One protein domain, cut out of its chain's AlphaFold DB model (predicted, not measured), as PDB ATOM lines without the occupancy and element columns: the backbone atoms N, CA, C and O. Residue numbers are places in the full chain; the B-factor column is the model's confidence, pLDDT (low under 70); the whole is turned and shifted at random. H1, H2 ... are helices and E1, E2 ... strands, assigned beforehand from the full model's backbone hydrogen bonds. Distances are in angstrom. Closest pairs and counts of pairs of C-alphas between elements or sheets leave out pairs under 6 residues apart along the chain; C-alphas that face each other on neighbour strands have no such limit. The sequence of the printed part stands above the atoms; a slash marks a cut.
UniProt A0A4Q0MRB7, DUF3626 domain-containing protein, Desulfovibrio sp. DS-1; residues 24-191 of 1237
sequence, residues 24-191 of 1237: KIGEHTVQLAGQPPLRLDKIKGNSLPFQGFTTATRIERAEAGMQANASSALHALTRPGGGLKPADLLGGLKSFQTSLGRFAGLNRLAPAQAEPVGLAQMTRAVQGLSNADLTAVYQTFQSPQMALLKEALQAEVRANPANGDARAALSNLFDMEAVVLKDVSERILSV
ATOM      1  N   LYS A  24     129.917 261.905  92.339       84.25
ATOM      2  CA  LYS A  24     129.278 263.026  93.035       84.25
ATOM      3  C   LYS A  24     128.445 262.582  94.227       84.25
ATOM      4  O   LYS A  24     127.858 261.495  94.232       84.25
ATOM      5  N   ILE A  25     128.352 263.473  95.206       84.69
ATOM      6  CA  ILE A  25     127.415 263.365  96.320       84.69
ATOM      7  C   ILE A  25     126.107 264.029  95.881       84.69
ATOM      8  O   ILE A  25     126.105 265.147  95.370       84.69
ATOM      9  N   GLY A  26     124.993 263.324  96.034       81.12
ATOM     10  CA  GLY A  26     123.647 263.850  95.822       81.12
ATOM     11  C   GLY A  26     122.811 263.733  97.094       81.12
ATOM     12  O   GLY A  26     123.235 263.139  98.083       81.12
ATOM     13  N   GLU A  27     121.587 264.248  97.065       82.31
ATOM     14  CA  GLU A  27     120.667 264.161  98.204       82.31
ATOM     15  C   GLU A  27     120.354 262.691  98.544       82.31
ATOM     16  O   GLU A  27     119.776 261.959  97.737       82.31
ATOM     17  N   HIS A  28     120.796 262.232  99.721       88.88
ATOM     18  CA  HIS A  28     120.730 260.832 100.173       88.88
ATOM     19  C   HIS A  28     121.390 259.808  99.231       88.88
ATOM     20  O   HIS A  28     121.112 258.605  99.317       88.88
ATOM     21  N   THR A  29     122.246 260.247  98.306       89.06
ATOM     22  CA  THR A  29     122.879 259.366  97.317       89.06
ATOM     23  C   THR A  29     124.362 259.633  97.172       89.06
ATOM     24  O   THR A  29     124.813 260.768  97.258       89.06
ATOM     25  N   VAL A  30     125.111 258.587  96.847       89.94
ATOM     26  CA  VAL A  30     126.463 258.710  96.306       89.94
ATOM     27  C   VAL A  30     126.491 258.059  94.935       89.94
ATOM     28  O   VAL A  30     125.988 256.950  94.757       89.94
ATOM     29  N   GLN A  31     127.049 258.742  93.948       86.75
ATOM     30  CA  GLN A  31     127.259 258.184  92.623       86.75
ATOM     31  C   GLN A  31     128.752 258.173  92.345       86.75
ATOM     32  O   GLN A  31     129.303 259.224  92.050       86.75
ATOM     33  N   LEU A  32     129.393 257.008  92.405       83.88
ATOM     34  CA  LEU A  32     130.764 256.870  91.913       83.88
ATOM     35  C   LEU A  32     130.775 256.892  90.378       83.88
ATOM     36  O   LEU A  32     129.786 256.516  89.739       83.88
ATOM     37  N   ALA A  33     131.874 257.345  89.779       73.12
ATOM     38  CA  ALA A  33     131.992 257.458  88.328       73.12
ATOM     39  C   ALA A  33     131.721 256.122  87.613       73.12
ATOM     40  O   ALA A  33     132.142 255.054  88.059       73.12
ATOM     41  N   GLY A  34     130.967 256.185  86.511       71.19
ATOM     42  CA  GLY A  34     130.562 255.006  85.738       71.19
ATOM     43  C   GLY A  34     129.550 254.082  86.433       71.19
ATOM     44  O   GLY A  34     129.193 253.050  85.869       71.19
ATOM     45  N   GLN A  35     129.061 254.432  87.630       80.19
ATOM     46  CA  GLN A  35     128.116 253.619  88.397       80.19
ATOM     47  C   GLN A  35     126.758 254.319  88.570       80.19
ATOM     48  O   GLN A  35     126.675 255.554  88.544       80.19
ATOM     49  N   PRO A  36     125.659 253.555  88.734       83.44
ATOM     50  CA  PRO A  36     124.366 254.136  89.070       83.44
ATOM     51  C   PRO A  36     124.399 254.764  90.478       83.44
ATOM     52  O   PRO A  36     125.083 254.237  91.359       83.44
ATOM     53  N   PRO A  37     123.640 255.849  90.729       87.25
ATOM     54  CA  PRO A  37     123.532 256.438  92.063       87.25
ATOM     55  C   PRO A  37     123.055 255.421  93.107       87.25
ATOM     56  O   PRO A  37     122.007 254.788  92.950       87.25
ATOM     57  N   LEU A  38     123.807 255.292  94.197       90.56
ATOM     58  CA  LEU A  38     123.485 254.439  95.332       90.56
ATOM     59  C   LEU A  38     122.785 255.249  96.422       90.56
ATOM     60  O   LEU A  38     123.284 256.282  96.854       90.56
ATOM     61  N   ARG A  39     121.643 254.750  96.899       91.62
ATOM     62  CA  ARG A  39     120.858 255.345  97.990       91.62
ATOM     63  C   ARG A  39     121.448 254.987  99.356       91.62
ATOM     64  O   ARG A  39     121.497 253.809  99.709       91.62
ATOM     65  N   LEU A  40     121.838 255.998 100.129       91.50
ATOM     66  CA  LEU A  40     122.414 255.856 101.472       91.50
ATOM     67  C   LEU A  40     121.342 255.773 102.572       91.50
ATOM     68  O   LEU A  40     121.573 255.186 103.628       91.50
ATOM     69  N   ASP A  41     120.135 256.267 102.302       87.50
ATOM     70  CA  ASP A  41     118.950 256.126 103.162       87.50
ATOM     71  C   ASP A  41     118.282 254.739 103.067       87.50
ATOM     72  O   ASP A  41     117.411 254.400 103.868       87.50
ATOM     73  N   LYS A  42     118.673 253.921 102.077       88.75
ATOM     74  CA  LYS A  42     118.081 252.600 101.788       88.75
ATOM     75  C   LYS A  42     119.131 251.540 101.451       88.75
ATOM     76  O   LYS A  42     118.974 250.793 100.482       88.75
ATOM     77  N   ILE A  43     120.187 251.445 102.259       90.31
ATOM     78  CA  ILE A  43     121.235 250.425 102.090       90.31
ATOM     79  C   ILE A  43     120.593 249.027 102.117       90.31
ATOM     80  O   ILE A  43     119.829 248.698 103.026       90.31
ATOM     81  N   LYS A  44     120.874 248.181 101.122       88.62
ATOM     82  CA  LYS A  44     120.366 246.798 101.053       88.62
ATOM     83  C   LYS A  44     121.437 245.835 101.554       88.62
ATOM     84  O   LYS A  44     122.561 245.912 101.087       88.62
ATOM     85  N   GLY A  45     121.090 244.946 102.485       85.62
ATOM     86  CA  GLY A  45     122.010 243.917 102.985       85.62
ATOM     87  C   GLY A  45     122.032 242.669 102.099       85.62
ATOM     88  O   GLY A  45     121.040 242.358 101.435       85.62
ATOM     89  N   ASN A  46     123.138 241.930 102.142       85.62
ATOM     90  CA  ASN A  46     123.280 240.601 101.538       85.62
ATOM     91  C   ASN A  46     122.290 239.583 102.136       85.62
ATOM     92  O   ASN A  46     121.912 239.675 103.308       85.62
ATOM     93  N   SER A  47     121.914 238.563 101.356       77.94
ATOM     94  CA  SER A  47     121.059 237.469 101.829       77.94
ATOM     95  C   SER A  47     121.711 236.708 102.987       77.94
ATOM     96  O   SER A  47     122.833 236.223 102.859       77.94
ATOM     97  N   LEU A  48     120.993 236.561 104.103       71.88
ATOM     98  CA  LEU A  48     121.464 235.825 105.278       71.88
ATOM     99  C   LEU A  48     120.941 234.375 105.256       71.88
ATOM    100  O   LEU A  48     119.770 234.170 104.924       71.88
ATOM    101  N   PRO A  49     121.748 233.369 105.642       62.03
ATOM    102  CA  PRO A  49     121.321 231.969 105.653       62.03
ATOM    103  C   PRO A  49     120.151 231.704 106.623       62.03
ATOM    104  O   PRO A  49     119.975 232.396 107.630       62.03
ATOM    105  N   PHE A  50     119.346 230.675 106.311       58.47
ATOM    106  CA  PHE A  50     118.153 230.257 107.067       58.47
ATOM    107  C   PHE A  50     118.457 229.998 108.557       58.47
ATOM    108  O   PHE A  50     119.510 229.465 108.911       58.47
ATOM    109  N   GLN A  51     117.528 230.357 109.447       59.50
ATOM    110  CA  GLN A  51     117.698 230.256 110.901       59.50
ATOM    111  C   GLN A  51     117.555 228.800 111.361       59.50
ATOM    112  O   GLN A  51     116.520 228.177 111.156       59.50
ATOM    113  N   GLY A  52     118.589 228.241 111.993       60.09
ATOM    114  CA  GLY A  52     118.490 226.924 112.630       60.09
ATOM    115  C   GLY A  52     117.385 226.865 113.702       60.09
ATOM    116  O   GLY A  52     116.901 227.893 114.190       60.09
ATOM    117  N   PHE A  53     116.991 225.651 114.093       66.69
ATOM    118  CA  PHE A  53     115.867 225.433 115.014       66.69
ATOM    119  C   PHE A  53     116.214 225.643 116.503       66.69
ATOM    120  O   PHE A  53     115.322 225.974 117.278       66.69
ATOM    121  N   THR A  54     117.485 225.521 116.912       79.44
ATOM    122  CA  THR A  54     117.926 225.679 118.318       79.44
ATOM    123  C   THR A  54     118.676 226.997 118.551       79.44
ATOM    124  O   THR A  54     119.270 227.556 117.628       79.44
ATOM    125  N   THR A  55     118.695 227.492 119.796       77.00
ATOM    126  CA  THR A  55     119.453 228.703 120.177       77.00
ATOM    127  C   THR A  55     120.954 228.556 119.910       77.00
ATOM    128  O   THR A  55     121.556 229.484 119.379       77.00
ATOM    129  N   ALA A  56     121.545 227.386 120.188       76.56
ATOM    130  CA  ALA A  56     122.964 227.119 119.938       76.56
ATOM    131  C   ALA A  56     123.312 227.220 118.442       76.56
ATOM    132  O   ALA A  56     124.206 227.972 118.065       76.56
ATOM    133  N   THR A  57     122.527 226.575 117.571       79.12
ATOM    134  CA  THR A  57     122.722 226.656 116.114       79.12
ATOM    135  C   THR A  57     122.464 228.067 115.572       79.12
ATOM    136  O   THR A  57     123.043 228.462 114.562       79.12
ATOM    137  N   ARG A  58     121.597 228.862 116.217       78.19
ATOM    138  CA  ARG A  58     121.382 230.275 115.852       78.19
ATOM    139  C   ARG A  58     122.570 231.161 116.227       78.19
ATOM    140  O   ARG A  58     122.882 232.055 115.449       78.19
ATOM    141  N   ILE A  59     123.219 230.915 117.369       81.50
ATOM    142  CA  ILE A  59     124.438 231.628 117.787       81.50
ATOM    143  C   ILE A  59     125.592 231.289 116.838       81.50
ATOM    144  O   ILE A  59     126.189 232.198 116.273       81.50
ATOM    145  N   GLU A  60     125.829 230.000 116.578       80.94
ATOM    146  CA  GLU A  60     126.881 229.523 115.667       80.94
ATOM    147  C   GLU A  60     126.707 230.079 114.243       80.94
ATOM    148  O   GLU A  60     127.645 230.597 113.644       80.94
ATOM    149  N   ARG A  61     125.476 230.072 113.706       81.56
ATOM    150  CA  ARG A  61     125.187 230.669 112.389       81.56
ATOM    151  C   ARG A  61     125.288 232.191 112.377       81.56
ATOM    152  O   ARG A  61     125.599 232.752 111.330       81.56
ATOM    153  N   ALA A  62     124.996 232.867 113.490       82.00
ATOM    154  CA  ALA A  62     125.193 234.310 113.596       82.00
ATOM    155  C   ALA A  62     126.689 234.655 113.603       82.00
ATOM    156  O   ALA A  62     127.082 235.594 112.918       82.00
ATOM    157  N   GLU A  63     127.520 233.863 114.286       83.44
ATOM    158  CA  GLU A  63     128.980 234.004 114.261       83.44
ATOM    159  C   GLU A  63     129.566 233.725 112.871       83.44
ATOM    160  O   GLU A  63     130.249 234.584 112.313       83.44
ATOM    161  N   ALA A  64     129.202 232.599 112.250       82.94
ATOM    162  CA  ALA A  64     129.603 232.284 110.878       82.94
ATOM    163  C   ALA A  64     129.126 233.355 109.877       82.94
ATOM    164  O   ALA A  64     129.844 233.722 108.950       82.94
ATOM    165  N   GLY A  65     127.925 233.903 110.091       84.69
ATOM    166  CA  GLY A  65     127.384 235.011 109.310       84.69
ATOM    167  C   GLY A  65     128.178 236.308 109.477       84.69
ATOM    168  O   GLY A  65     128.399 237.002 108.488       84.69
ATOM    169  N   MET A  66     128.644 236.641 110.686       88.31
ATOM    170  CA  MET A  66     129.530 237.793 110.897       88.31
ATOM    171  C   MET A  66     130.838 237.615 110.122       88.31
ATOM    172  O   MET A  66     131.194 238.485 109.333       88.31
ATOM    173  N   GLN A  67     131.507 236.471 110.272       83.62
ATOM    174  CA  GLN A  67     132.778 236.213 109.592       83.62
ATOM    175  C   GLN A  67     132.637 236.235 108.060       83.62
ATOM    176  O   GLN A  67     133.430 236.880 107.372       83.62
ATOM    177  N   ALA A  68     131.596 235.593 107.516       86.62
ATOM    178  CA  ALA A  68     131.343 235.563 106.076       86.62
ATOM    179  C   ALA A  68     131.034 236.956 105.504       86.62
ATOM    180  O   ALA A  68     131.526 237.305 104.433       86.62
ATOM    181  N   ASN A  69     130.255 237.777 106.215       90.69
ATOM    182  CA  ASN A  69     129.923 239.126 105.754       90.69
ATOM    183  C   ASN A  69     131.091 240.111 105.915       90.69
ATOM    184  O   ASN A  69     131.263 240.966 105.049       90.69
ATOM    185  N   ALA A  70     131.919 239.973 106.959       88.88
ATOM    186  CA  ALA A  70     133.163 240.735 107.093       88.88
ATOM    187  C   ALA A  70     134.135 240.403 105.949       88.88
ATOM    188  O   ALA A  70     134.654 241.307 105.299       88.88
ATOM    189  N   SER A  71     134.293 239.114 105.633       87.50
ATOM    190  CA  SER A  71     135.106 238.656 104.497       87.50
ATOM    191  C   SER A  71     134.531 239.134 103.161       87.50
ATOM    192  O   SER A  71     135.268 239.589 102.301       87.50
ATOM    193  N   SER A  72     133.204 239.107 102.989       87.06
ATOM    194  CA  SER A  72     132.539 239.633 101.790       87.06
ATOM    195  C   SER A  72     132.749 241.138 101.613       87.06
ATOM    196  O   SER A  72     132.913 241.589 100.482       87.06
ATOM    197  N   ALA A  73     132.721 241.911 102.703       89.56
ATOM    198  CA  ALA A  73     132.993 243.344 102.670       89.56
ATOM    199  C   ALA A  73     134.463 243.619 102.312       89.56
ATOM    200  O   ALA A  73     134.716 244.420 101.421       89.56
ATOM    201  N   LEU A  74     135.415 242.891 102.911       88.25
ATOM    202  CA  LEU A  74     136.833 242.964 102.536       88.25
ATOM    203  C   LEU A  74     137.057 242.560 101.077       88.25
ATOM    204  O   LEU A  74     137.770 243.247 100.360       88.25
ATOM    205  N   HIS A  75     136.387 241.516 100.585       84.38
ATOM    206  CA  HIS A  75     136.502 241.113  99.185       84.38
ATOM    207  C   HIS A  75     136.008 242.182  98.203       84.38
ATOM    208  O   HIS A  75     136.545 242.297  97.099       84.38
ATOM    209  N   ALA A  76     135.028 243.004  98.591       85.56
ATOM    210  CA  ALA A  76     134.622 244.160  97.794       85.56
ATOM    211  C   ALA A  76     135.733 245.227  97.689       85.56
ATOM    212  O   ALA A  76     135.714 246.008  96.741       85.56
ATOM    213  N   LEU A  77     136.693 245.221  98.622       86.19
ATOM    214  CA  LEU A  77     137.889 246.072  98.647       86.19
ATOM    215  C   LEU A  77     139.122 245.398  98.023       86.19
ATOM    216  O   LEU A  77     140.066 246.087  97.669       86.19
ATOM    217  N   THR A  78     139.133 244.068  97.877       77.00
ATOM    218  CA  THR A  78     140.250 243.348  97.229       77.00
ATOM    219  C   THR A  78     140.244 243.458  95.709       77.00
ATOM    220  O   THR A  78     141.218 243.054  95.096       77.00
ATOM    221  N   ARG A  79     139.147 243.930  95.089       64.19
ATOM    222  CA  ARG A  79     138.962 243.887  93.630       64.19
ATOM    223  C   ARG A  79     139.802 244.949  92.916       64.19
ATOM    224  O   ARG A  79     139.439 246.125  92.972       64.19
ATOM    225  N   PRO A  80     140.824 244.539  92.154       44.56
ATOM    226  CA  PRO A  80     141.634 245.453  91.370       44.56
ATOM    227  C   PRO A  80     140.910 245.869  90.081       44.56
ATOM    228  O   PRO A  80     140.236 245.063  89.448       44.56
ATOM    229  N   GLY A  81     141.047 247.125  89.659       47.03
ATOM    230  CA  GLY A  81     140.733 247.588  88.298       47.03
ATOM    231  C   GLY A  81     139.257 247.841  87.953       47.03
ATOM    232  O   GLY A  81     138.978 248.460  86.929       47.03
ATOM    233  N   GLY A  82     138.302 247.442  88.791       48.38
ATOM    234  CA  GLY A  82     136.903 247.860  88.682       48.38
ATOM    235  C   GLY A  82     136.585 248.783  89.843       48.38
ATOM    236  O   GLY A  82     136.650 248.319  90.976       48.38
ATOM    237  N   GLY A  83     136.268 250.055  89.575       62.34
ATOM    238  CA  GLY A  83     136.018 251.064  90.611       62.34
ATOM    239  C   GLY A  83     135.213 250.520  91.794       62.34
ATOM    240  O   GLY A  83     134.323 249.682  91.602       62.34
ATOM    241  N   LEU A  84     135.550 250.996  93.000       78.94
ATOM    242  CA  LEU A  84     134.933 250.626  94.275       78.94
ATOM    243  C   LEU A  84     133.446 250.341  94.063       78.94
ATOM    244  O   LEU A  84     132.740 251.196  93.538       78.94
ATOM    245  N   LYS A  85     132.953 249.150  94.415       83.06
ATOM    246  CA  LYS A  85     131.520 248.828  94.307       83.06
ATOM    247  C   LYS A  85     130.851 249.109  95.650       83.06
ATOM    248  O   LYS A  85     130.780 248.209  96.491       83.06
ATOM    249  N   PRO A  86     130.330 250.327  95.883       87.69
ATOM    250  CA  PRO A  86     129.795 250.714  97.177       87.69
ATOM    251  C   PRO A  86     128.573 249.863  97.535       87.69
ATOM    252  O   PRO A  86     128.343 249.598  98.706       87.69
ATOM    253  N   ALA A  87     127.821 249.362  96.550       88.12
ATOM    254  CA  ALA A  87     126.691 248.471  96.804       88.12
ATOM    255  C   ALA A  87     127.119 247.148  97.470       88.12
ATOM    256  O   ALA A  87     126.523 246.762  98.476       88.12
ATOM    257  N   ASP A  88     128.160 246.490  96.947       88.88
ATOM    258  CA  ASP A  88     128.674 245.216  97.473       88.88
ATOM    259  C   ASP A  88     129.266 245.417  98.881       88.88
ATOM    260  O   ASP A  88     128.973 244.656  99.807       88.88
ATOM    261  N   LEU A  89     130.046 246.491  99.057       92.00
ATOM    262  CA  LEU A  89     130.672 246.850 100.329       92.00
ATOM    263  C   LEU A  89     129.630 247.175 101.406       92.00
ATOM    264  O   LEU A  89     129.596 246.527 102.453       92.00
ATOM    265  N   LEU A  90     128.743 248.143 101.150       93.62
ATOM    266  CA  LEU A  90     127.724 248.551 102.120       93.62
ATOM    267  C   LEU A  90     126.725 247.419 102.399       93.62
ATOM    268  O   LEU A  90     126.243 247.294 103.528       93.62
ATOM    269  N   GLY A  91     126.441 246.564 101.411       91.81
ATOM    270  CA  GLY A  91     125.605 245.379 101.595       91.81
ATOM    271  C   GLY A  91     126.236 244.331 102.509       91.81
ATOM    272  O   GLY A  91     125.551 243.800 103.394       91.81
ATOM    273  N   GLY A  92     127.546 244.099 102.371       91.62
ATOM    274  CA  GLY A  92     128.331 243.277 103.292       91.62
ATOM    275  C   GLY A  92     128.335 243.844 104.712       91.62
ATOM    276  O   GLY A  92     128.003 243.129 105.658       91.62
ATOM    277  N   LEU A  93     128.600 245.145 104.868       93.69
ATOM    278  CA  LEU A  93     128.631 245.817 106.174       93.69
ATOM    279  C   LEU A  93     127.265 245.826 106.877       93.69
ATOM    280  O   LEU A  93     127.181 245.566 108.078       93.69
ATOM    281  N   LYS A  94     126.170 246.048 106.140       93.62
ATOM    282  CA  LYS A  94     124.812 245.973 106.700       93.62
ATOM    283  C   LYS A  94     124.469 244.561 107.183       93.62
ATOM    284  O   LYS A  94     123.878 244.387 108.255       93.62
ATOM    285  N   SER A  95     124.840 243.535 106.420       92.31
ATOM    286  CA  SER A  95     124.596 242.139 106.803       92.31
ATOM    287  C   SER A  95     125.505 241.658 107.932       92.31
ATOM    288  O   SER A  95     125.057 240.884 108.786       92.31
ATOM    289  N   PHE A  96     126.733 242.173 108.003       92.06
ATOM    290  CA  PHE A  96     127.610 242.029 109.161       92.06
ATOM    291  C   PHE A  96     126.949 242.608 110.418       92.06
ATOM    292  O   PHE A  96     126.741 241.871 111.384       92.06
ATOM    293  N   GLN A  97     126.488 243.865 110.370       91.25
ATOM    294  CA  GLN A  97     125.816 244.522 111.498       91.25
ATOM    295  C   GLN A  97     124.552 243.771 111.937       91.25
ATOM    296  O   GLN A  97     124.287 243.603 113.127       91.25
ATOM    297  N   THR A  98     123.778 243.265 110.974       90.38
ATOM    298  CA  THR A  98     122.584 242.453 111.245       90.38
ATOM    299  C   THR A  98     122.944 241.144 111.955       90.38
ATOM    300  O   THR A  98     122.232 240.713 112.866       90.38
ATOM    301  N   SER A  99     124.046 240.501 111.559       89.25
ATOM    302  CA  SER A  99     124.529 239.263 112.183       89.25
ATOM    303  C   SER A  99     125.068 239.517 113.593       89.25
ATOM    304  O   SER A  99     124.743 238.758 114.506       89.25
ATOM    305  N   LEU A 100     125.774 240.634 113.797       89.38
ATOM    306  CA  LEU A 100     126.242 241.089 115.108       89.38
ATOM    307  C   LEU A 100     125.078 241.397 116.054       89.38
ATOM    308  O   LEU A 100     125.061 240.913 117.183       89.38
ATOM    309  N   GLY A 101     124.053 242.110 115.583       88.38
ATOM    310  CA  GLY A 101     122.846 242.384 116.367       88.38
ATOM    311  C   GLY A 101     122.100 241.108 116.774       88.38
ATOM    312  O   GLY A 101     121.651 240.984 117.914       88.38
ATOM    313  N   ARG A 102     122.022 240.111 115.878       86.44
ATOM    314  CA  ARG A 102     121.462 238.785 116.199       86.44
ATOM    315  C   ARG A 102     122.292 238.062 117.254       86.44
ATOM    316  O   ARG A 102     121.722 237.539 118.206       86.44
ATOM    317  N   PHE A 103     123.614 238.040 117.097       86.69
ATOM    318  CA  PHE A 103     124.522 237.413 118.054       86.69
ATOM    319  C   PHE A 103     124.415 238.063 119.441       86.69
ATOM    320  O   PHE A 103     124.253 237.358 120.438       86.69
ATOM    321  N   ALA A 104     124.432 239.397 119.499       86.50
ATOM    322  CA  ALA A 104     124.298 240.165 120.732       86.50
ATOM    323  C   ALA A 104     122.946 239.917 121.414       86.50
ATOM    324  O   ALA A 104     122.905 239.655 122.613       86.50
ATOM    325  N   GLY A 105     121.846 239.911 120.652       85.88
ATOM    326  CA  GLY A 105     120.510 239.630 121.179       85.88
ATOM    327  C   GLY A 105     120.359 238.206 121.726       85.88
ATOM    328  O   GLY A 105     119.786 238.018 122.799       85.88
ATOM    329  N   LEU A 106     120.910 237.204 121.032       84.56
ATOM    330  CA  LEU A 106     120.878 235.803 121.475       84.56
ATOM    331  C   LEU A 106     121.732 235.565 122.731       84.56
ATOM    332  O   LEU A 106     121.342 234.764 123.577       84.56
ATOM    333  N   ASN A 107     122.851 236.283 122.872       82.88
ATOM    334  CA  ASN A 107     123.751 236.206 124.028       82.88
ATOM    335  C   ASN A 107     123.450 237.240 125.131       82.88
ATOM    336  O   ASN A 107     124.154 237.271 126.137       82.88
ATOM    337  N   ARG A 108     122.407 238.071 124.972       83.00
ATOM    338  CA  ARG A 108     122.033 239.164 125.897       83.00
ATOM    339  C   ARG A 108     123.191 240.130 126.203       83.00
ATOM    340  O   ARG A 108     123.332 240.591 127.333       83.00
ATOM    341  N   LEU A 109     124.014 240.424 125.198       83.50
ATOM    342  CA  LEU A 109     125.135 241.356 125.320       83.50
ATOM    343  C   LEU A 109     124.634 242.804 125.281       83.50
ATOM    344  O   LEU A 109     123.822 243.162 124.425       83.50
ATOM    345  N   ALA A 110     125.146 243.647 126.177       78.38
ATOM    346  CA  ALA A 110     124.990 245.095 126.069       78.38
ATOM    347  C   ALA A 110     125.809 245.641 124.875       78.38
ATOM    348  O   ALA A 110     126.789 245.006 124.481       78.38
ATOM    349  N   PRO A 111     125.489 246.830 124.325       72.75
ATOM    350  CA  PRO A 111     126.240 247.423 123.210       72.75
ATOM    351  C   PRO A 111     127.761 247.477 123.442       72.75
ATOM    352  O   PRO A 111     128.522 246.997 122.609       72.75
ATOM    353  N   ALA A 112     128.193 247.900 124.637       74.31
ATOM    354  CA  ALA A 112     129.607 247.949 125.032       74.31
ATOM    355  C   ALA A 112     130.306 246.570 125.079       74.31
ATOM    356  O   ALA A 112     131.530 246.490 125.100       74.31
ATOM    357  N   GLN A 113     129.540 245.475 125.126       77.19
ATOM    358  CA  GLN A 113     130.053 244.101 125.108       77.19
ATOM    359  C   GLN A 113     130.035 243.488 123.700       77.19
ATOM    360  O   GLN A 113     130.745 242.516 123.456       77.19
ATOM    361  N   ALA A 114     129.231 244.027 122.779       77.06
ATOM    362  CA  ALA A 114     129.127 243.543 121.405       77.06
ATOM    363  C   ALA A 114     130.220 244.126 120.488       77.06
ATOM    364  O   ALA A 114     130.688 243.427 119.591       77.06
ATOM    365  N   GLU A 115     130.667 245.363 120.732       77.44
ATOM    366  CA  GLU A 115     131.725 246.029 119.951       77.44
ATOM    367  C   GLU A 115     133.038 245.215 119.870       77.44
ATOM    368  O   GLU A 115     133.499 244.959 118.754       77.44
ATOM    369  N   PRO A 116     133.614 244.690 120.979       82.00
ATOM    370  CA  PRO A 116     134.833 243.877 120.905       82.00
ATOM    371  C   PRO A 116     134.659 242.581 120.102       82.00
ATOM    372  O   PRO A 116     135.617 242.096 119.501       82.00
ATOM    373  N   VAL A 117     133.445 242.016 120.075       84.25
ATOM    374  CA  VAL A 117     133.133 240.807 119.294       84.25
ATOM    375  C   VAL A 117     133.143 241.126 117.802       84.25
ATOM    376  O   VAL A 117     133.734 240.378 117.026       84.25
ATOM    377  N   GLY A 118     132.532 242.245 117.404       84.44
ATOM    378  CA  GLY A 118     132.561 242.720 116.020       84.44
ATOM    379  C   GLY A 118     133.993 242.943 115.524       84.44
ATOM    380  O   GLY A 118     134.385 242.375 114.502       84.44
ATOM    381  N   LEU A 119     134.802 243.670 116.302       85.50
ATOM    382  CA  LEU A 119     136.206 243.946 115.978       85.50
ATOM    383  C   LEU A 119     137.061 242.668 115.893       85.50
ATOM    384  O   LEU A 119     137.924 242.549 115.021       85.50
ATOM    385  N   ALA A 120     136.808 241.679 116.756       84.88
ATOM    386  CA  ALA A 120     137.503 240.393 116.702       84.88
ATOM    387  C   ALA A 120     137.194 239.617 115.408       84.88
ATOM    388  O   ALA A 120     138.098 239.018 114.825       84.88
ATOM    389  N   GLN A 121     135.945 239.644 114.928       86.75
ATOM    390  CA  GLN A 121     135.579 238.987 113.665       86.75
ATOM    391  C   GLN A 121     136.165 239.714 112.448       86.75
ATOM    392  O   GLN A 121     136.616 239.053 111.514       86.75
ATOM    393  N   MET A 122     136.229 241.052 112.471       88.44
ATOM    394  CA  MET A 122     136.940 241.821 111.440       88.44
ATOM    395  C   MET A 122     138.437 241.498 111.433       88.44
ATOM    396  O   MET A 122     138.983 241.203 110.376       88.44
ATOM    397  N   THR A 123     139.080 241.459 112.607       87.31
ATOM    398  CA  THR A 123     140.491 241.058 112.759       87.31
ATOM    399  C   THR A 123     140.755 239.685 112.148       87.31
ATOM    400  O   THR A 123     141.673 239.552 111.345       87.31
ATOM    401  N   ARG A 124     139.918 238.680 112.438       84.62
ATOM    402  CA  ARG A 124     140.047 237.345 111.829       84.62
ATOM    403  C   ARG A 124     139.918 237.378 110.308       84.62
ATOM    404  O   ARG A 124     140.648 236.669 109.625       84.62
ATOM    405  N   ALA A 125     138.988 238.172 109.780       86.62
ATOM    406  CA  ALA A 125     138.786 238.287 108.339       86.62
ATOM    407  C   ALA A 125     139.990 238.959 107.649       86.62
ATOM    408  O   ALA A 125     140.447 238.466 106.624       86.62
ATOM    409  N   VAL A 126     140.559 240.014 108.246       87.62
ATOM    410  CA  VAL A 126     141.775 240.690 107.750       87.62
ATOM    411  C   VAL A 126     143.003 239.778 107.840       87.62
ATOM    412  O   VAL A 126     143.756 239.657 106.876       87.62
ATOM    413  N   GLN A 127     143.176 239.063 108.954       83.69
ATOM    414  CA  GLN A 127     144.244 238.070 109.123       83.69
ATOM    415  C   GLN A 127     144.126 236.900 108.131       83.69
ATOM    416  O   GLN A 127     145.111 236.215 107.879       83.69
ATOM    417  N   GLY A 128     142.947 236.665 107.547       82.75
ATOM    418  CA  GLY A 128     142.746 235.667 106.495       82.75
ATOM    419  C   GLY A 128     143.224 236.096 105.103       82.75
ATOM    420  O   GLY A 128     143.255 235.260 104.206       82.75
ATOM    421  N   LEU A 129     143.580 237.370 104.901       85.31
ATOM    422  CA  LEU A 129     144.009 237.889 103.598       85.31
ATOM    423  C   LEU A 129     145.475 237.553 103.295       85.31
ATOM    424  O   LEU A 129     146.330 237.599 104.189       85.31
ATOM    425  N   SER A 130     145.775 237.310 102.017       83.75
ATOM    426  CA  SER A 130     147.146 237.295 101.492       83.75
ATOM    427  C   SER A 130     147.798 238.683 101.624       83.75
ATOM    428  O   SER A 130     147.111 239.677 101.871       83.75
ATOM    429  N   ASN A 131     149.120 238.787 101.501       85.25
ATOM    430  CA  ASN A 131     149.803 240.084 101.496       85.25
ATOM    431  C   ASN A 131     149.353 240.935 100.303       85.25
ATOM    432  O   ASN A 131     149.157 242.140 100.467       85.25
ATOM    433  N   ALA A 132     149.153 240.327  99.129       82.56
ATOM    434  CA  ALA A 132     148.638 241.021  97.954       82.56
ATOM    435  C   ALA A 132     147.223 241.568  98.193       82.56
ATOM    436  O   ALA A 132     146.991 242.759  97.991       82.56
ATOM    437  N   ASP A 133     146.306 240.739  98.703       84.88
ATOM    438  CA  ASP A 133     144.923 241.153  98.979       84.88
ATOM    439  C   ASP A 133     144.858 242.234 100.061       84.88
ATOM    440  O   ASP A 133     144.105 243.200  99.941       84.88
ATOM    441  N   LEU A 134     145.667 242.100 101.116       87.75
ATOM    442  CA  LEU A 134     145.742 243.088 102.187       87.75
ATOM    443  C   LEU A 134     146.292 244.429 101.683       87.75
ATOM    444  O   LEU A 134     145.797 245.485 102.077       87.75
ATOM    445  N   THR A 135     147.279 244.393 100.787       87.19
ATOM    446  CA  THR A 135     147.826 245.598 100.148       87.19
ATOM    447  C   THR A 135     146.798 246.257  99.234       87.19
ATOM    448  O   THR A 135     146.626 247.470  99.304       87.19
ATOM    449  N   ALA A 136     146.053 245.477  98.445       85.00
ATOM    450  CA  ALA A 136     144.980 245.993  97.594       85.00
ATOM    451  C   ALA A 136     143.851 246.642  98.416       85.00
ATOM    452  O   ALA A 136     143.357 247.720  98.077       85.00
ATOM    453  N   VAL A 137     143.479 246.031  99.547       87.94
ATOM    454  CA  VAL A 137     142.508 246.608 100.490       87.94
ATOM    455  C   VAL A 137     143.037 247.920 101.072       87.94
ATOM    456  O   VAL A 137     142.300 248.905 101.113       87.94
ATOM    457  N   TYR A 138     144.310 247.961 101.481       88.75
ATOM    458  CA  TYR A 138     144.955 249.184 101.964       88.75
ATOM    459  C   TYR A 138     144.933 250.296 100.905       88.75
ATOM    460  O   TYR A 138     144.484 251.403 101.196       88.75
ATOM    461  N   GLN A 139     145.333 249.998  99.667       84.81
ATOM    462  CA  GLN A 139     145.308 250.942  98.544       84.81
ATOM    463  C   GLN A 139     143.894 251.459  98.260       84.81
ATOM    464  O   GLN A 139     143.690 252.665  98.122       84.81
ATOM    465  N   THR A 140     142.892 250.577  98.292       84.81
ATOM    466  CA  THR A 140     141.485 250.963  98.127       84.81
ATOM    467  C   THR A 140     141.023 251.919  99.226       84.81
ATOM    468  O   THR A 140     140.287 252.865  98.935       84.81
ATOM    469  N   PHE A 141     141.467 251.732 100.476       86.56
ATOM    470  CA  PHE A 141     141.162 252.667 101.565       86.56
ATOM    471  C   PHE A 141     141.755 254.064 101.346       86.56
ATOM    472  O   PHE A 141     141.112 255.043 101.722       86.56
ATOM    473  N   GLN A 142     142.916 254.149 100.691       83.38
ATOM    474  CA  GLN A 142     143.572 255.407 100.315       83.38
ATOM    475  C   GLN A 142     143.034 256.012  99.003       83.38
ATOM    476  O   GLN A 142     143.476 257.078  98.582       83.38
ATOM    477  N   SER A 143     142.084 255.351  98.331       77.88
ATOM    478  CA  SER A 143     141.574 255.811  97.036       77.88
ATOM    479  C   SER A 143     140.604 257.005  97.160       77.88
ATOM    480  O   SER A 143     139.801 257.068  98.101       77.88
ATOM    481  N   PRO A 144     140.546 257.907  96.159       76.94
ATOM    482  CA  PRO A 144     139.587 259.019  96.152       76.94
ATOM    483  C   PRO A 144     138.113 258.585  96.173       76.94
ATOM    484  O   PRO A 144     137.263 259.267  96.741       76.94
ATOM    485  N   GLN A 145     137.789 257.430  95.581       81.06
ATOM    486  CA  GLN A 145     136.428 256.881  95.604       81.06
ATOM    487  C   GLN A 145     136.003 256.458  97.017       81.06
ATOM    488  O   GLN A 145     134.840 256.642  97.386       81.06
ATOM    489  N   MET A 146     136.932 255.927  97.822       87.44
ATOM    490  CA  MET A 146     136.676 255.628  99.232       87.44
ATOM    491  C   MET A 146     136.489 256.908 100.049       87.44
ATOM    492  O   MET A 146     135.566 256.971 100.865       87.44
ATOM    493  N   ALA A 147     137.312 257.936  99.809       84.12
ATOM    494  CA  ALA A 147     137.158 259.240 100.453       84.12
ATOM    495  C   ALA A 147     135.764 259.837 100.183       84.12
ATOM    496  O   ALA A 147     135.043 260.160 101.129       84.12
ATOM    497  N   LEU A 148     135.326 259.849  98.915       85.00
ATOM    498  CA  LEU A 148     133.992 260.308  98.510       85.00
ATOM    499  C   LEU A 148     132.865 259.494  99.172       85.00
ATOM    500  O   LEU A 148     131.858 260.056  99.602       85.00
ATOM    501  N   LEU A 149     133.013 258.166  99.278       90.25
ATOM    502  CA  LEU A 149     132.025 257.307  99.938       90.25
ATOM    503  C   LEU A 149     131.913 257.605 101.442       90.25
ATOM    504  O   LEU A 149     130.797 257.717 101.956       90.25
ATOM    505  N   LYS A 150     133.045 257.735 102.149       91.88
ATOM    506  CA  LYS A 150     133.070 258.087 103.580       91.88
ATOM    507  C   LYS A 150     132.449 259.468 103.807       91.88
ATOM    508  O   LYS A 150     131.640 259.618 104.722       91.88
ATOM    509  N   GLU A 151     132.760 260.441 102.955       90.00
ATOM    510  CA  GLU A 151     132.180 261.786 103.007       90.00
ATOM    511  C   GLU A 151     130.663 261.763 102.771       90.00
ATOM    512  O   GLU A 151     129.904 262.341 103.550       90.00
ATOM    513  N   ALA A 152     130.188 261.026 101.763       89.94
ATOM    514  CA  ALA A 152     128.762 260.905 101.482       89.94
ATOM    515  C   ALA A 152     127.992 260.240 102.638       89.94
ATOM    516  O   ALA A 152     126.897 260.679 102.992       89.94
ATOM    517  N   LEU A 153     128.573 259.217 103.277       93.00
ATOM    518  CA  LEU A 153     128.009 258.603 104.486       93.00
ATOM    519  C   LEU A 153     127.983 259.582 105.667       93.00
ATOM    520  O   LEU A 153     126.993 259.632 106.394       93.00
ATOM    521  N   GLN A 154     129.034 260.383 105.859       92.38
ATOM    522  CA  GLN A 154     129.056 261.431 106.885       92.38
ATOM    523  C   GLN A 154     127.991 262.502 106.626       92.38
ATOM    524  O   GLN A 154     127.301 262.912 107.562       92.38
ATOM    525  N   ALA A 155     127.829 262.934 105.373       88.81
ATOM    526  CA  ALA A 155     126.802 263.883 104.964       88.81
ATOM    527  C   ALA A 155     125.393 263.329 105.226       88.81
ATOM    528  O   ALA A 155     124.572 264.021 105.826       88.81
ATOM    529  N   GLU A 156     125.140 262.061 104.882       91.69
ATOM    530  CA  GLU A 156     123.880 261.374 105.189       91.69
ATOM    531  C   GLU A 156     123.617 261.308 106.697       91.69
ATOM    532  O   GLU A 156     122.515 261.612 107.142       91.69
ATOM    533  N   VAL A 157     124.618 260.962 107.512       91.50
ATOM    534  CA  VAL A 157     124.459 260.885 108.976       91.50
ATOM    535  C   VAL A 157     124.165 262.259 109.590       91.50
ATOM    536  O   VAL A 157     123.410 262.341 110.561       91.50
ATOM    537  N   ARG A 158     124.733 263.339 109.037       88.50
ATOM    538  CA  ARG A 158     124.438 264.718 109.461       88.50
ATOM    539  C   ARG A 158     123.031 265.150 109.050       88.50
ATOM    540  O   ARG A 158     122.327 265.739 109.865       88.50
ATOM    541  N   ALA A 159     122.628 264.856 107.814       86.62
ATOM    542  CA  ALA A 159     121.321 265.226 107.273       86.62
ATOM    543  C   ALA A 159     120.176 264.385 107.867       86.62
ATOM    544  O   ALA A 159     119.080 264.893 108.093       86.62
ATOM    545  N   ASN A 160     120.434 263.110 108.163       88.56
ATOM    546  CA  ASN A 160     119.476 262.161 108.716       88.56
ATOM    547  C   ASN A 160     120.075 261.385 109.906       88.56
ATOM    548  O   ASN A 160     120.424 260.205 109.787       88.56
ATOM    549  N   PRO A 161     120.131 261.995 111.106       87.62
ATOM    550  CA  PRO A 161     120.655 261.333 112.301       87.62
ATOM    551  C   PRO A 161     119.867 260.080 112.726       87.62
ATOM    552  O   PRO A 161     120.341 259.307 113.559       87.62
ATOM    553  N   ALA A 162     118.666 259.842 112.193       86.75
ATOM    554  CA  ALA A 162     117.903 258.625 112.469       86.75
ATOM    555  C   ALA A 162     118.333 257.430 111.593       86.75
ATOM    556  O   ALA A 162     117.960 256.294 111.892       86.75
ATOM    557  N   ASN A 163     119.137 257.649 110.547       89.75
ATOM    558  CA  ASN A 163     119.634 256.592 109.670       89.75
ATOM    559  C   ASN A 163     120.716 255.743 110.365       89.75
ATOM    560  O   ASN A 163     121.920 255.998 110.274       89.75
ATOM    561  N   GLY A 164     120.268 254.710 111.083       86.75
ATOM    562  CA  GLY A 164     121.146 253.771 111.781       86.75
ATOM    563  C   GLY A 164     122.036 252.944 110.850       86.75
ATOM    564  O   GLY A 164     123.145 252.592 111.248       86.75
ATOM    565  N   ASP A 165     121.595 252.680 109.617       90.56
ATOM    566  CA  ASP A 165     122.350 251.881 108.646       90.56
ATOM    567  C   ASP A 165     123.571 252.648 108.119       90.56
ATOM    568  O   ASP A 165     124.675 252.104 108.123       90.56
ATOM    569  N   ALA A 166     123.405 253.916 107.721       90.88
ATOM    570  CA  ALA A 166     124.519 254.755 107.266       90.88
ATOM    571  C   ALA A 166     125.538 255.008 108.388       90.88
ATOM    572  O   ALA A 166     126.745 254.916 108.159       90.88
ATOM    573  N   ARG A 167     125.064 255.240 109.624       92.50
ATOM    574  CA  ARG A 167     125.936 255.375 110.803       92.50
ATOM    575  C   ARG A 167     126.735 254.099 111.067       92.50
ATOM    576  O   ARG A 167     127.941 254.178 111.286       92.50
ATOM    577  N   ALA A 168     126.078 252.939 111.054       90.44
ATOM    578  CA  ALA A 168     126.742 251.660 111.291       90.44
ATOM    579  C   ALA A 168     127.741 251.322 110.177       90.44
ATOM    580  O   ALA A 168     128.834 250.848 110.465       90.44
ATOM    581  N   ALA A 169     127.399 251.596 108.914       93.06
ATOM    582  CA  ALA A 169     128.313 251.404 107.795       93.06
ATOM    583  C   ALA A 169     129.566 252.284 107.926       93.06
ATOM    584  O   ALA A 169     130.672 251.774 107.781       93.06
ATOM    585  N   LEU A 170     129.404 253.568 108.265       93.38
ATOM    586  CA  LEU A 170     130.526 254.481 108.487       93.38
ATOM    587  C   LEU A 170     131.426 254.021 109.648       93.38
ATOM    588  O   LEU A 170     132.642 253.995 109.490       93.38
ATOM    589  N   SER A 171     130.841 253.614 110.781       90.81
ATOM    590  CA  SER A 171     131.596 253.076 111.928       90.81
ATOM    591  C   SER A 171     132.384 251.825 111.542       90.81
ATOM    592  O   SER A 171     133.590 251.766 111.753       90.81
ATOM    593  N   ASN A 172     131.721 250.859 110.898       92.06
ATOM    594  CA  ASN A 172     132.353 249.608 110.493       92.06
ATOM    595  C   ASN A 172     133.476 249.820 109.461       92.06
ATOM    596  O   ASN A 172     134.420 249.037 109.436       92.06
ATOM    597  N   LEU A 173     133.395 250.856 108.612       93.31
ATOM    598  CA  LEU A 173     134.484 251.220 107.698       93.31
ATOM    599  C   LEU A 173     135.721 251.720 108.450       93.31
ATOM    600  O   LEU A 173     136.823 251.301 108.110       93.31
ATOM    601  N   PHE A 174     135.547 252.573 109.464       91.88
ATOM    602  CA  PHE A 174     136.665 253.044 110.290       91.88
ATOM    603  C   PHE A 174     137.295 251.911 111.105       91.88
ATOM    604  O   PHE A 174     138.519 251.806 111.162       91.88
ATOM    605  N   ASP A 175     136.475 251.026 111.677       89.69
ATOM    606  CA  ASP A 175     136.969 249.854 112.407       89.69
ATOM    607  C   ASP A 175     137.767 248.922 111.484       89.69
ATOM    608  O   ASP A 175     138.864 248.481 111.827       89.69
ATOM    609  N   MET A 176     137.251 248.659 110.280       91.69
ATOM    610  CA  MET A 176     137.921 247.820 109.288       91.69
ATOM    611  C   MET A 176     139.243 248.432 108.812       91.69
ATOM    612  O   MET A 176     140.243 247.722 108.731       91.69
ATOM    613  N   GLU A 177     139.272 249.738 108.544       92.44
ATOM    614  CA  GLU A 177     140.485 250.468 108.162       92.44
ATOM    615  C   GLU A 177     141.561 250.403 109.254       92.44
ATOM    616  O   GLU A 177     142.723 250.116 108.962       92.44
ATOM    617  N   ALA A 178     141.178 250.588 110.520       89.31
ATOM    618  CA  ALA A 178     142.103 250.499 111.647       89.31
ATOM    619  C   ALA A 178     142.711 249.093 111.791       89.31
ATOM    620  O   ALA A 178     143.912 248.950 112.034       89.31
ATOM    621  N   VAL A 179     141.900 248.044 111.608       90.06
ATOM    622  CA  VAL A 179     142.367 246.649 111.639       90.06
ATOM    623  C   VAL A 179     143.304 246.353 110.465       90.06
ATOM    624  O   VAL A 179     144.334 245.710 110.665       90.06
ATOM    625  N   VAL A 180     142.985 246.838 109.262       90.06
ATOM    626  CA  VAL A 180     143.848 246.702 108.078       90.06
ATOM    627  C   VAL A 180     145.197 247.374 108.311       90.06
ATOM    628  O   VAL A 180     146.226 246.729 108.137       90.06
ATOM    629  N   LEU A 181     145.211 248.629 108.772       88.94
ATOM    630  CA  LEU A 181     146.446 249.363 109.058       88.94
ATOM    631  C   LEU A 181     147.314 248.638 110.097       88.94
ATOM    632  O   LEU A 181     148.538 248.566 109.954       88.94
ATOM    633  N   LYS A 182     146.678 248.073 111.126       85.62
ATOM    634  CA  LYS A 182     147.359 247.282 112.148       85.62
ATOM    635  C   LYS A 182     148.004 246.025 111.557       85.62
ATOM    636  O   LYS A 182     149.198 245.833 111.763       85.62
ATOM    637  N   ASP A 183     147.258 245.196 110.821       85.62
ATOM    638  CA  ASP A 183     147.794 243.940 110.262       85.62
ATOM    639  C   ASP A 183     148.881 244.216 109.205       85.62
ATOM    640  O   ASP A 183     149.903 243.536 109.188       85.62
ATOM    641  N   VAL A 184     148.727 245.271 108.390       86.44
ATOM    642  CA  VAL A 184     149.772 245.767 107.473       86.44
ATOM    643  C   VAL A 184     151.060 246.069 108.242       86.44
ATOM    644  O   VAL A 184     152.131 245.571 107.889       86.44
ATOM    645  N   SER A 185     150.950 246.844 109.323       83.50
ATOM    646  CA  SER A 185     152.093 247.238 110.149       83.50
ATOM    647  C   SER A 185     152.752 246.030 110.819       83.50
ATOM    648  O   SER A 185     153.973 245.909 110.796       83.50
ATOM    649  N   GLU A 186     151.964 245.103 111.369       80.50
ATOM    650  CA  GLU A 186     152.471 243.878 111.999       80.50
ATOM    651  C   GLU A 186     153.225 242.988 110.997       80.50
ATOM    652  O   GLU A 186     154.317 242.508 111.310       80.50
ATOM    653  N   ARG A 187     152.704 242.810 109.771       81.06
ATOM    654  CA  ARG A 187     153.378 242.021 108.725       81.06
ATOM    655  C   ARG A 187     154.684 242.664 108.270       81.06
ATOM    656  O   ARG A 187     155.685 241.957 108.152       81.06
ATOM    657  N   ILE A 188     154.701 243.982 108.071       80.75
ATOM    658  CA  ILE A 188     155.913 244.723 107.693       80.75
ATOM    659  C   ILE A 188     156.964 244.646 108.810       80.75
ATOM    660  O   ILE A 188     158.113 244.296 108.546       80.75
ATOM    661  N   LEU A 189     156.577 244.906 110.062       72.88
ATOM    662  CA  LEU A 189     157.493 244.876 111.206       72.88
ATOM    663  C   LEU A 189     158.064 243.477 111.463       72.88
ATOM    664  O   LEU A 189     159.210 243.363 111.885       72.88
ATOM    665  N   SER A 190     157.307 242.413 111.175       66.50
ATOM    666  CA  SER A 190     157.750 241.032 111.413       66.50
ATOM    667  C   SER A 190     158.965 240.587 110.587       66.50
ATOM    668  O   SER A 190     159.620 239.614 110.952       66.50
ATOM    669  N   VAL A 191     159.283 241.288 109.491       63.22
ATOM    670  CA  VAL A 191     160.425 240.976 108.608       63.22
ATOM    671  C   VAL A 191     161.531 242.028 108.632       63.22
ATOM    672  O   VAL A 191     162.566 241.851 107.985       63.22
TER     673      VAL A 191
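This is residues 24 to 191 of the 1237 residues of the protein "DUF3626 domain-containing protein" of Desulfovibrio sp. DS-1 (UniProt A0A4Q0MRB7). Look first for the long helix H6, which crosses H2 nearly at right angles, where H2 and H1 stand side by side as a helical hairpin; H3, H4 and H5 pack on H6 too. A small two-strand hairpin, E1 and E2, packs on H5, and a long link, residues 33 to 54, leads from it to H1. The printed part has 168 residues, with two named strands, E1 and E2, an antiparallel sheet in the order E1 - E2, then six named helices, H1 to H6; the class is mostly helix. The whole is compact, with a radius of gyration of the C-alphas of 16.1 A, and spans 46 by 46 by 27 A.

Begin at the sheet, where E1, residues 24 to 26, and E2, residues 29 to 32, form an antiparallel hairpin, with N 24 and O 31 within hydrogen-bond range at 2.8 A and N 31 and O 24 at 2.9 A. Residues 29 to 30 of E2 also pair, antiparallel, with residues 38 to 39. Next find H5, residues 144 to 159: the closest C-alphas of E2 and H5 are those of Val 30 and Ala 152, 6.1 A apart. H5 and the hub H6, residues 164 to 189, form a helical hairpin and touch closest at the C-alphas of Leu 153 and Ala 166, 5.9 A, at a steep tilt of 35.4 degrees, only just past shallow, opposite ways. With residues 165 to 172 alone, H6 touches H2, residues 86 to 107, about perpendicular at 84 degrees; the C-alphas of Leu 93 and Ala 169, 5.8 A apart, are closest. H2 and H1, residues 55 to 78, form a helical hairpin and touch closest at the C-alphas of Ala 73 and Gly 92, 4.7 A, at a shallow tilt of 22 degrees, opposite ways. H3, residues 111 to 127, touches H6 closest at the C-alphas of Thr 123 and Val 179, 6.0 A. H4, residues 131 to 141, touches H1 closest at the C-alphas of Leu 77 and Val 137, 5.0 A. H1 and H5 are apart. In H2, H4, H5 and H6 every O i to N i+4 pair is within hydrogen-bond range; in H1 19 of 20 are, in H3 11 of 13.

Find C-alpha 24 at (129.278, 263.026, 93.035), where E1 begins. H1 runs 34.3 A from C-alpha 55 at (119.453, 228.703, 120.177), H2 31.1 A and H3 24.7 A. H6 runs 37.4 A to C-alpha 189 at (157.493, 244.876, 111.206).

The C-alphas of Phe 53 and Val 191, 47.6 A apart, are the farthest apart. The printed part has no cut, and E2 to H1 is the long link. Look for pLDDT under 70 at residues 49 to 53, 79 to 83 and 190 to 191.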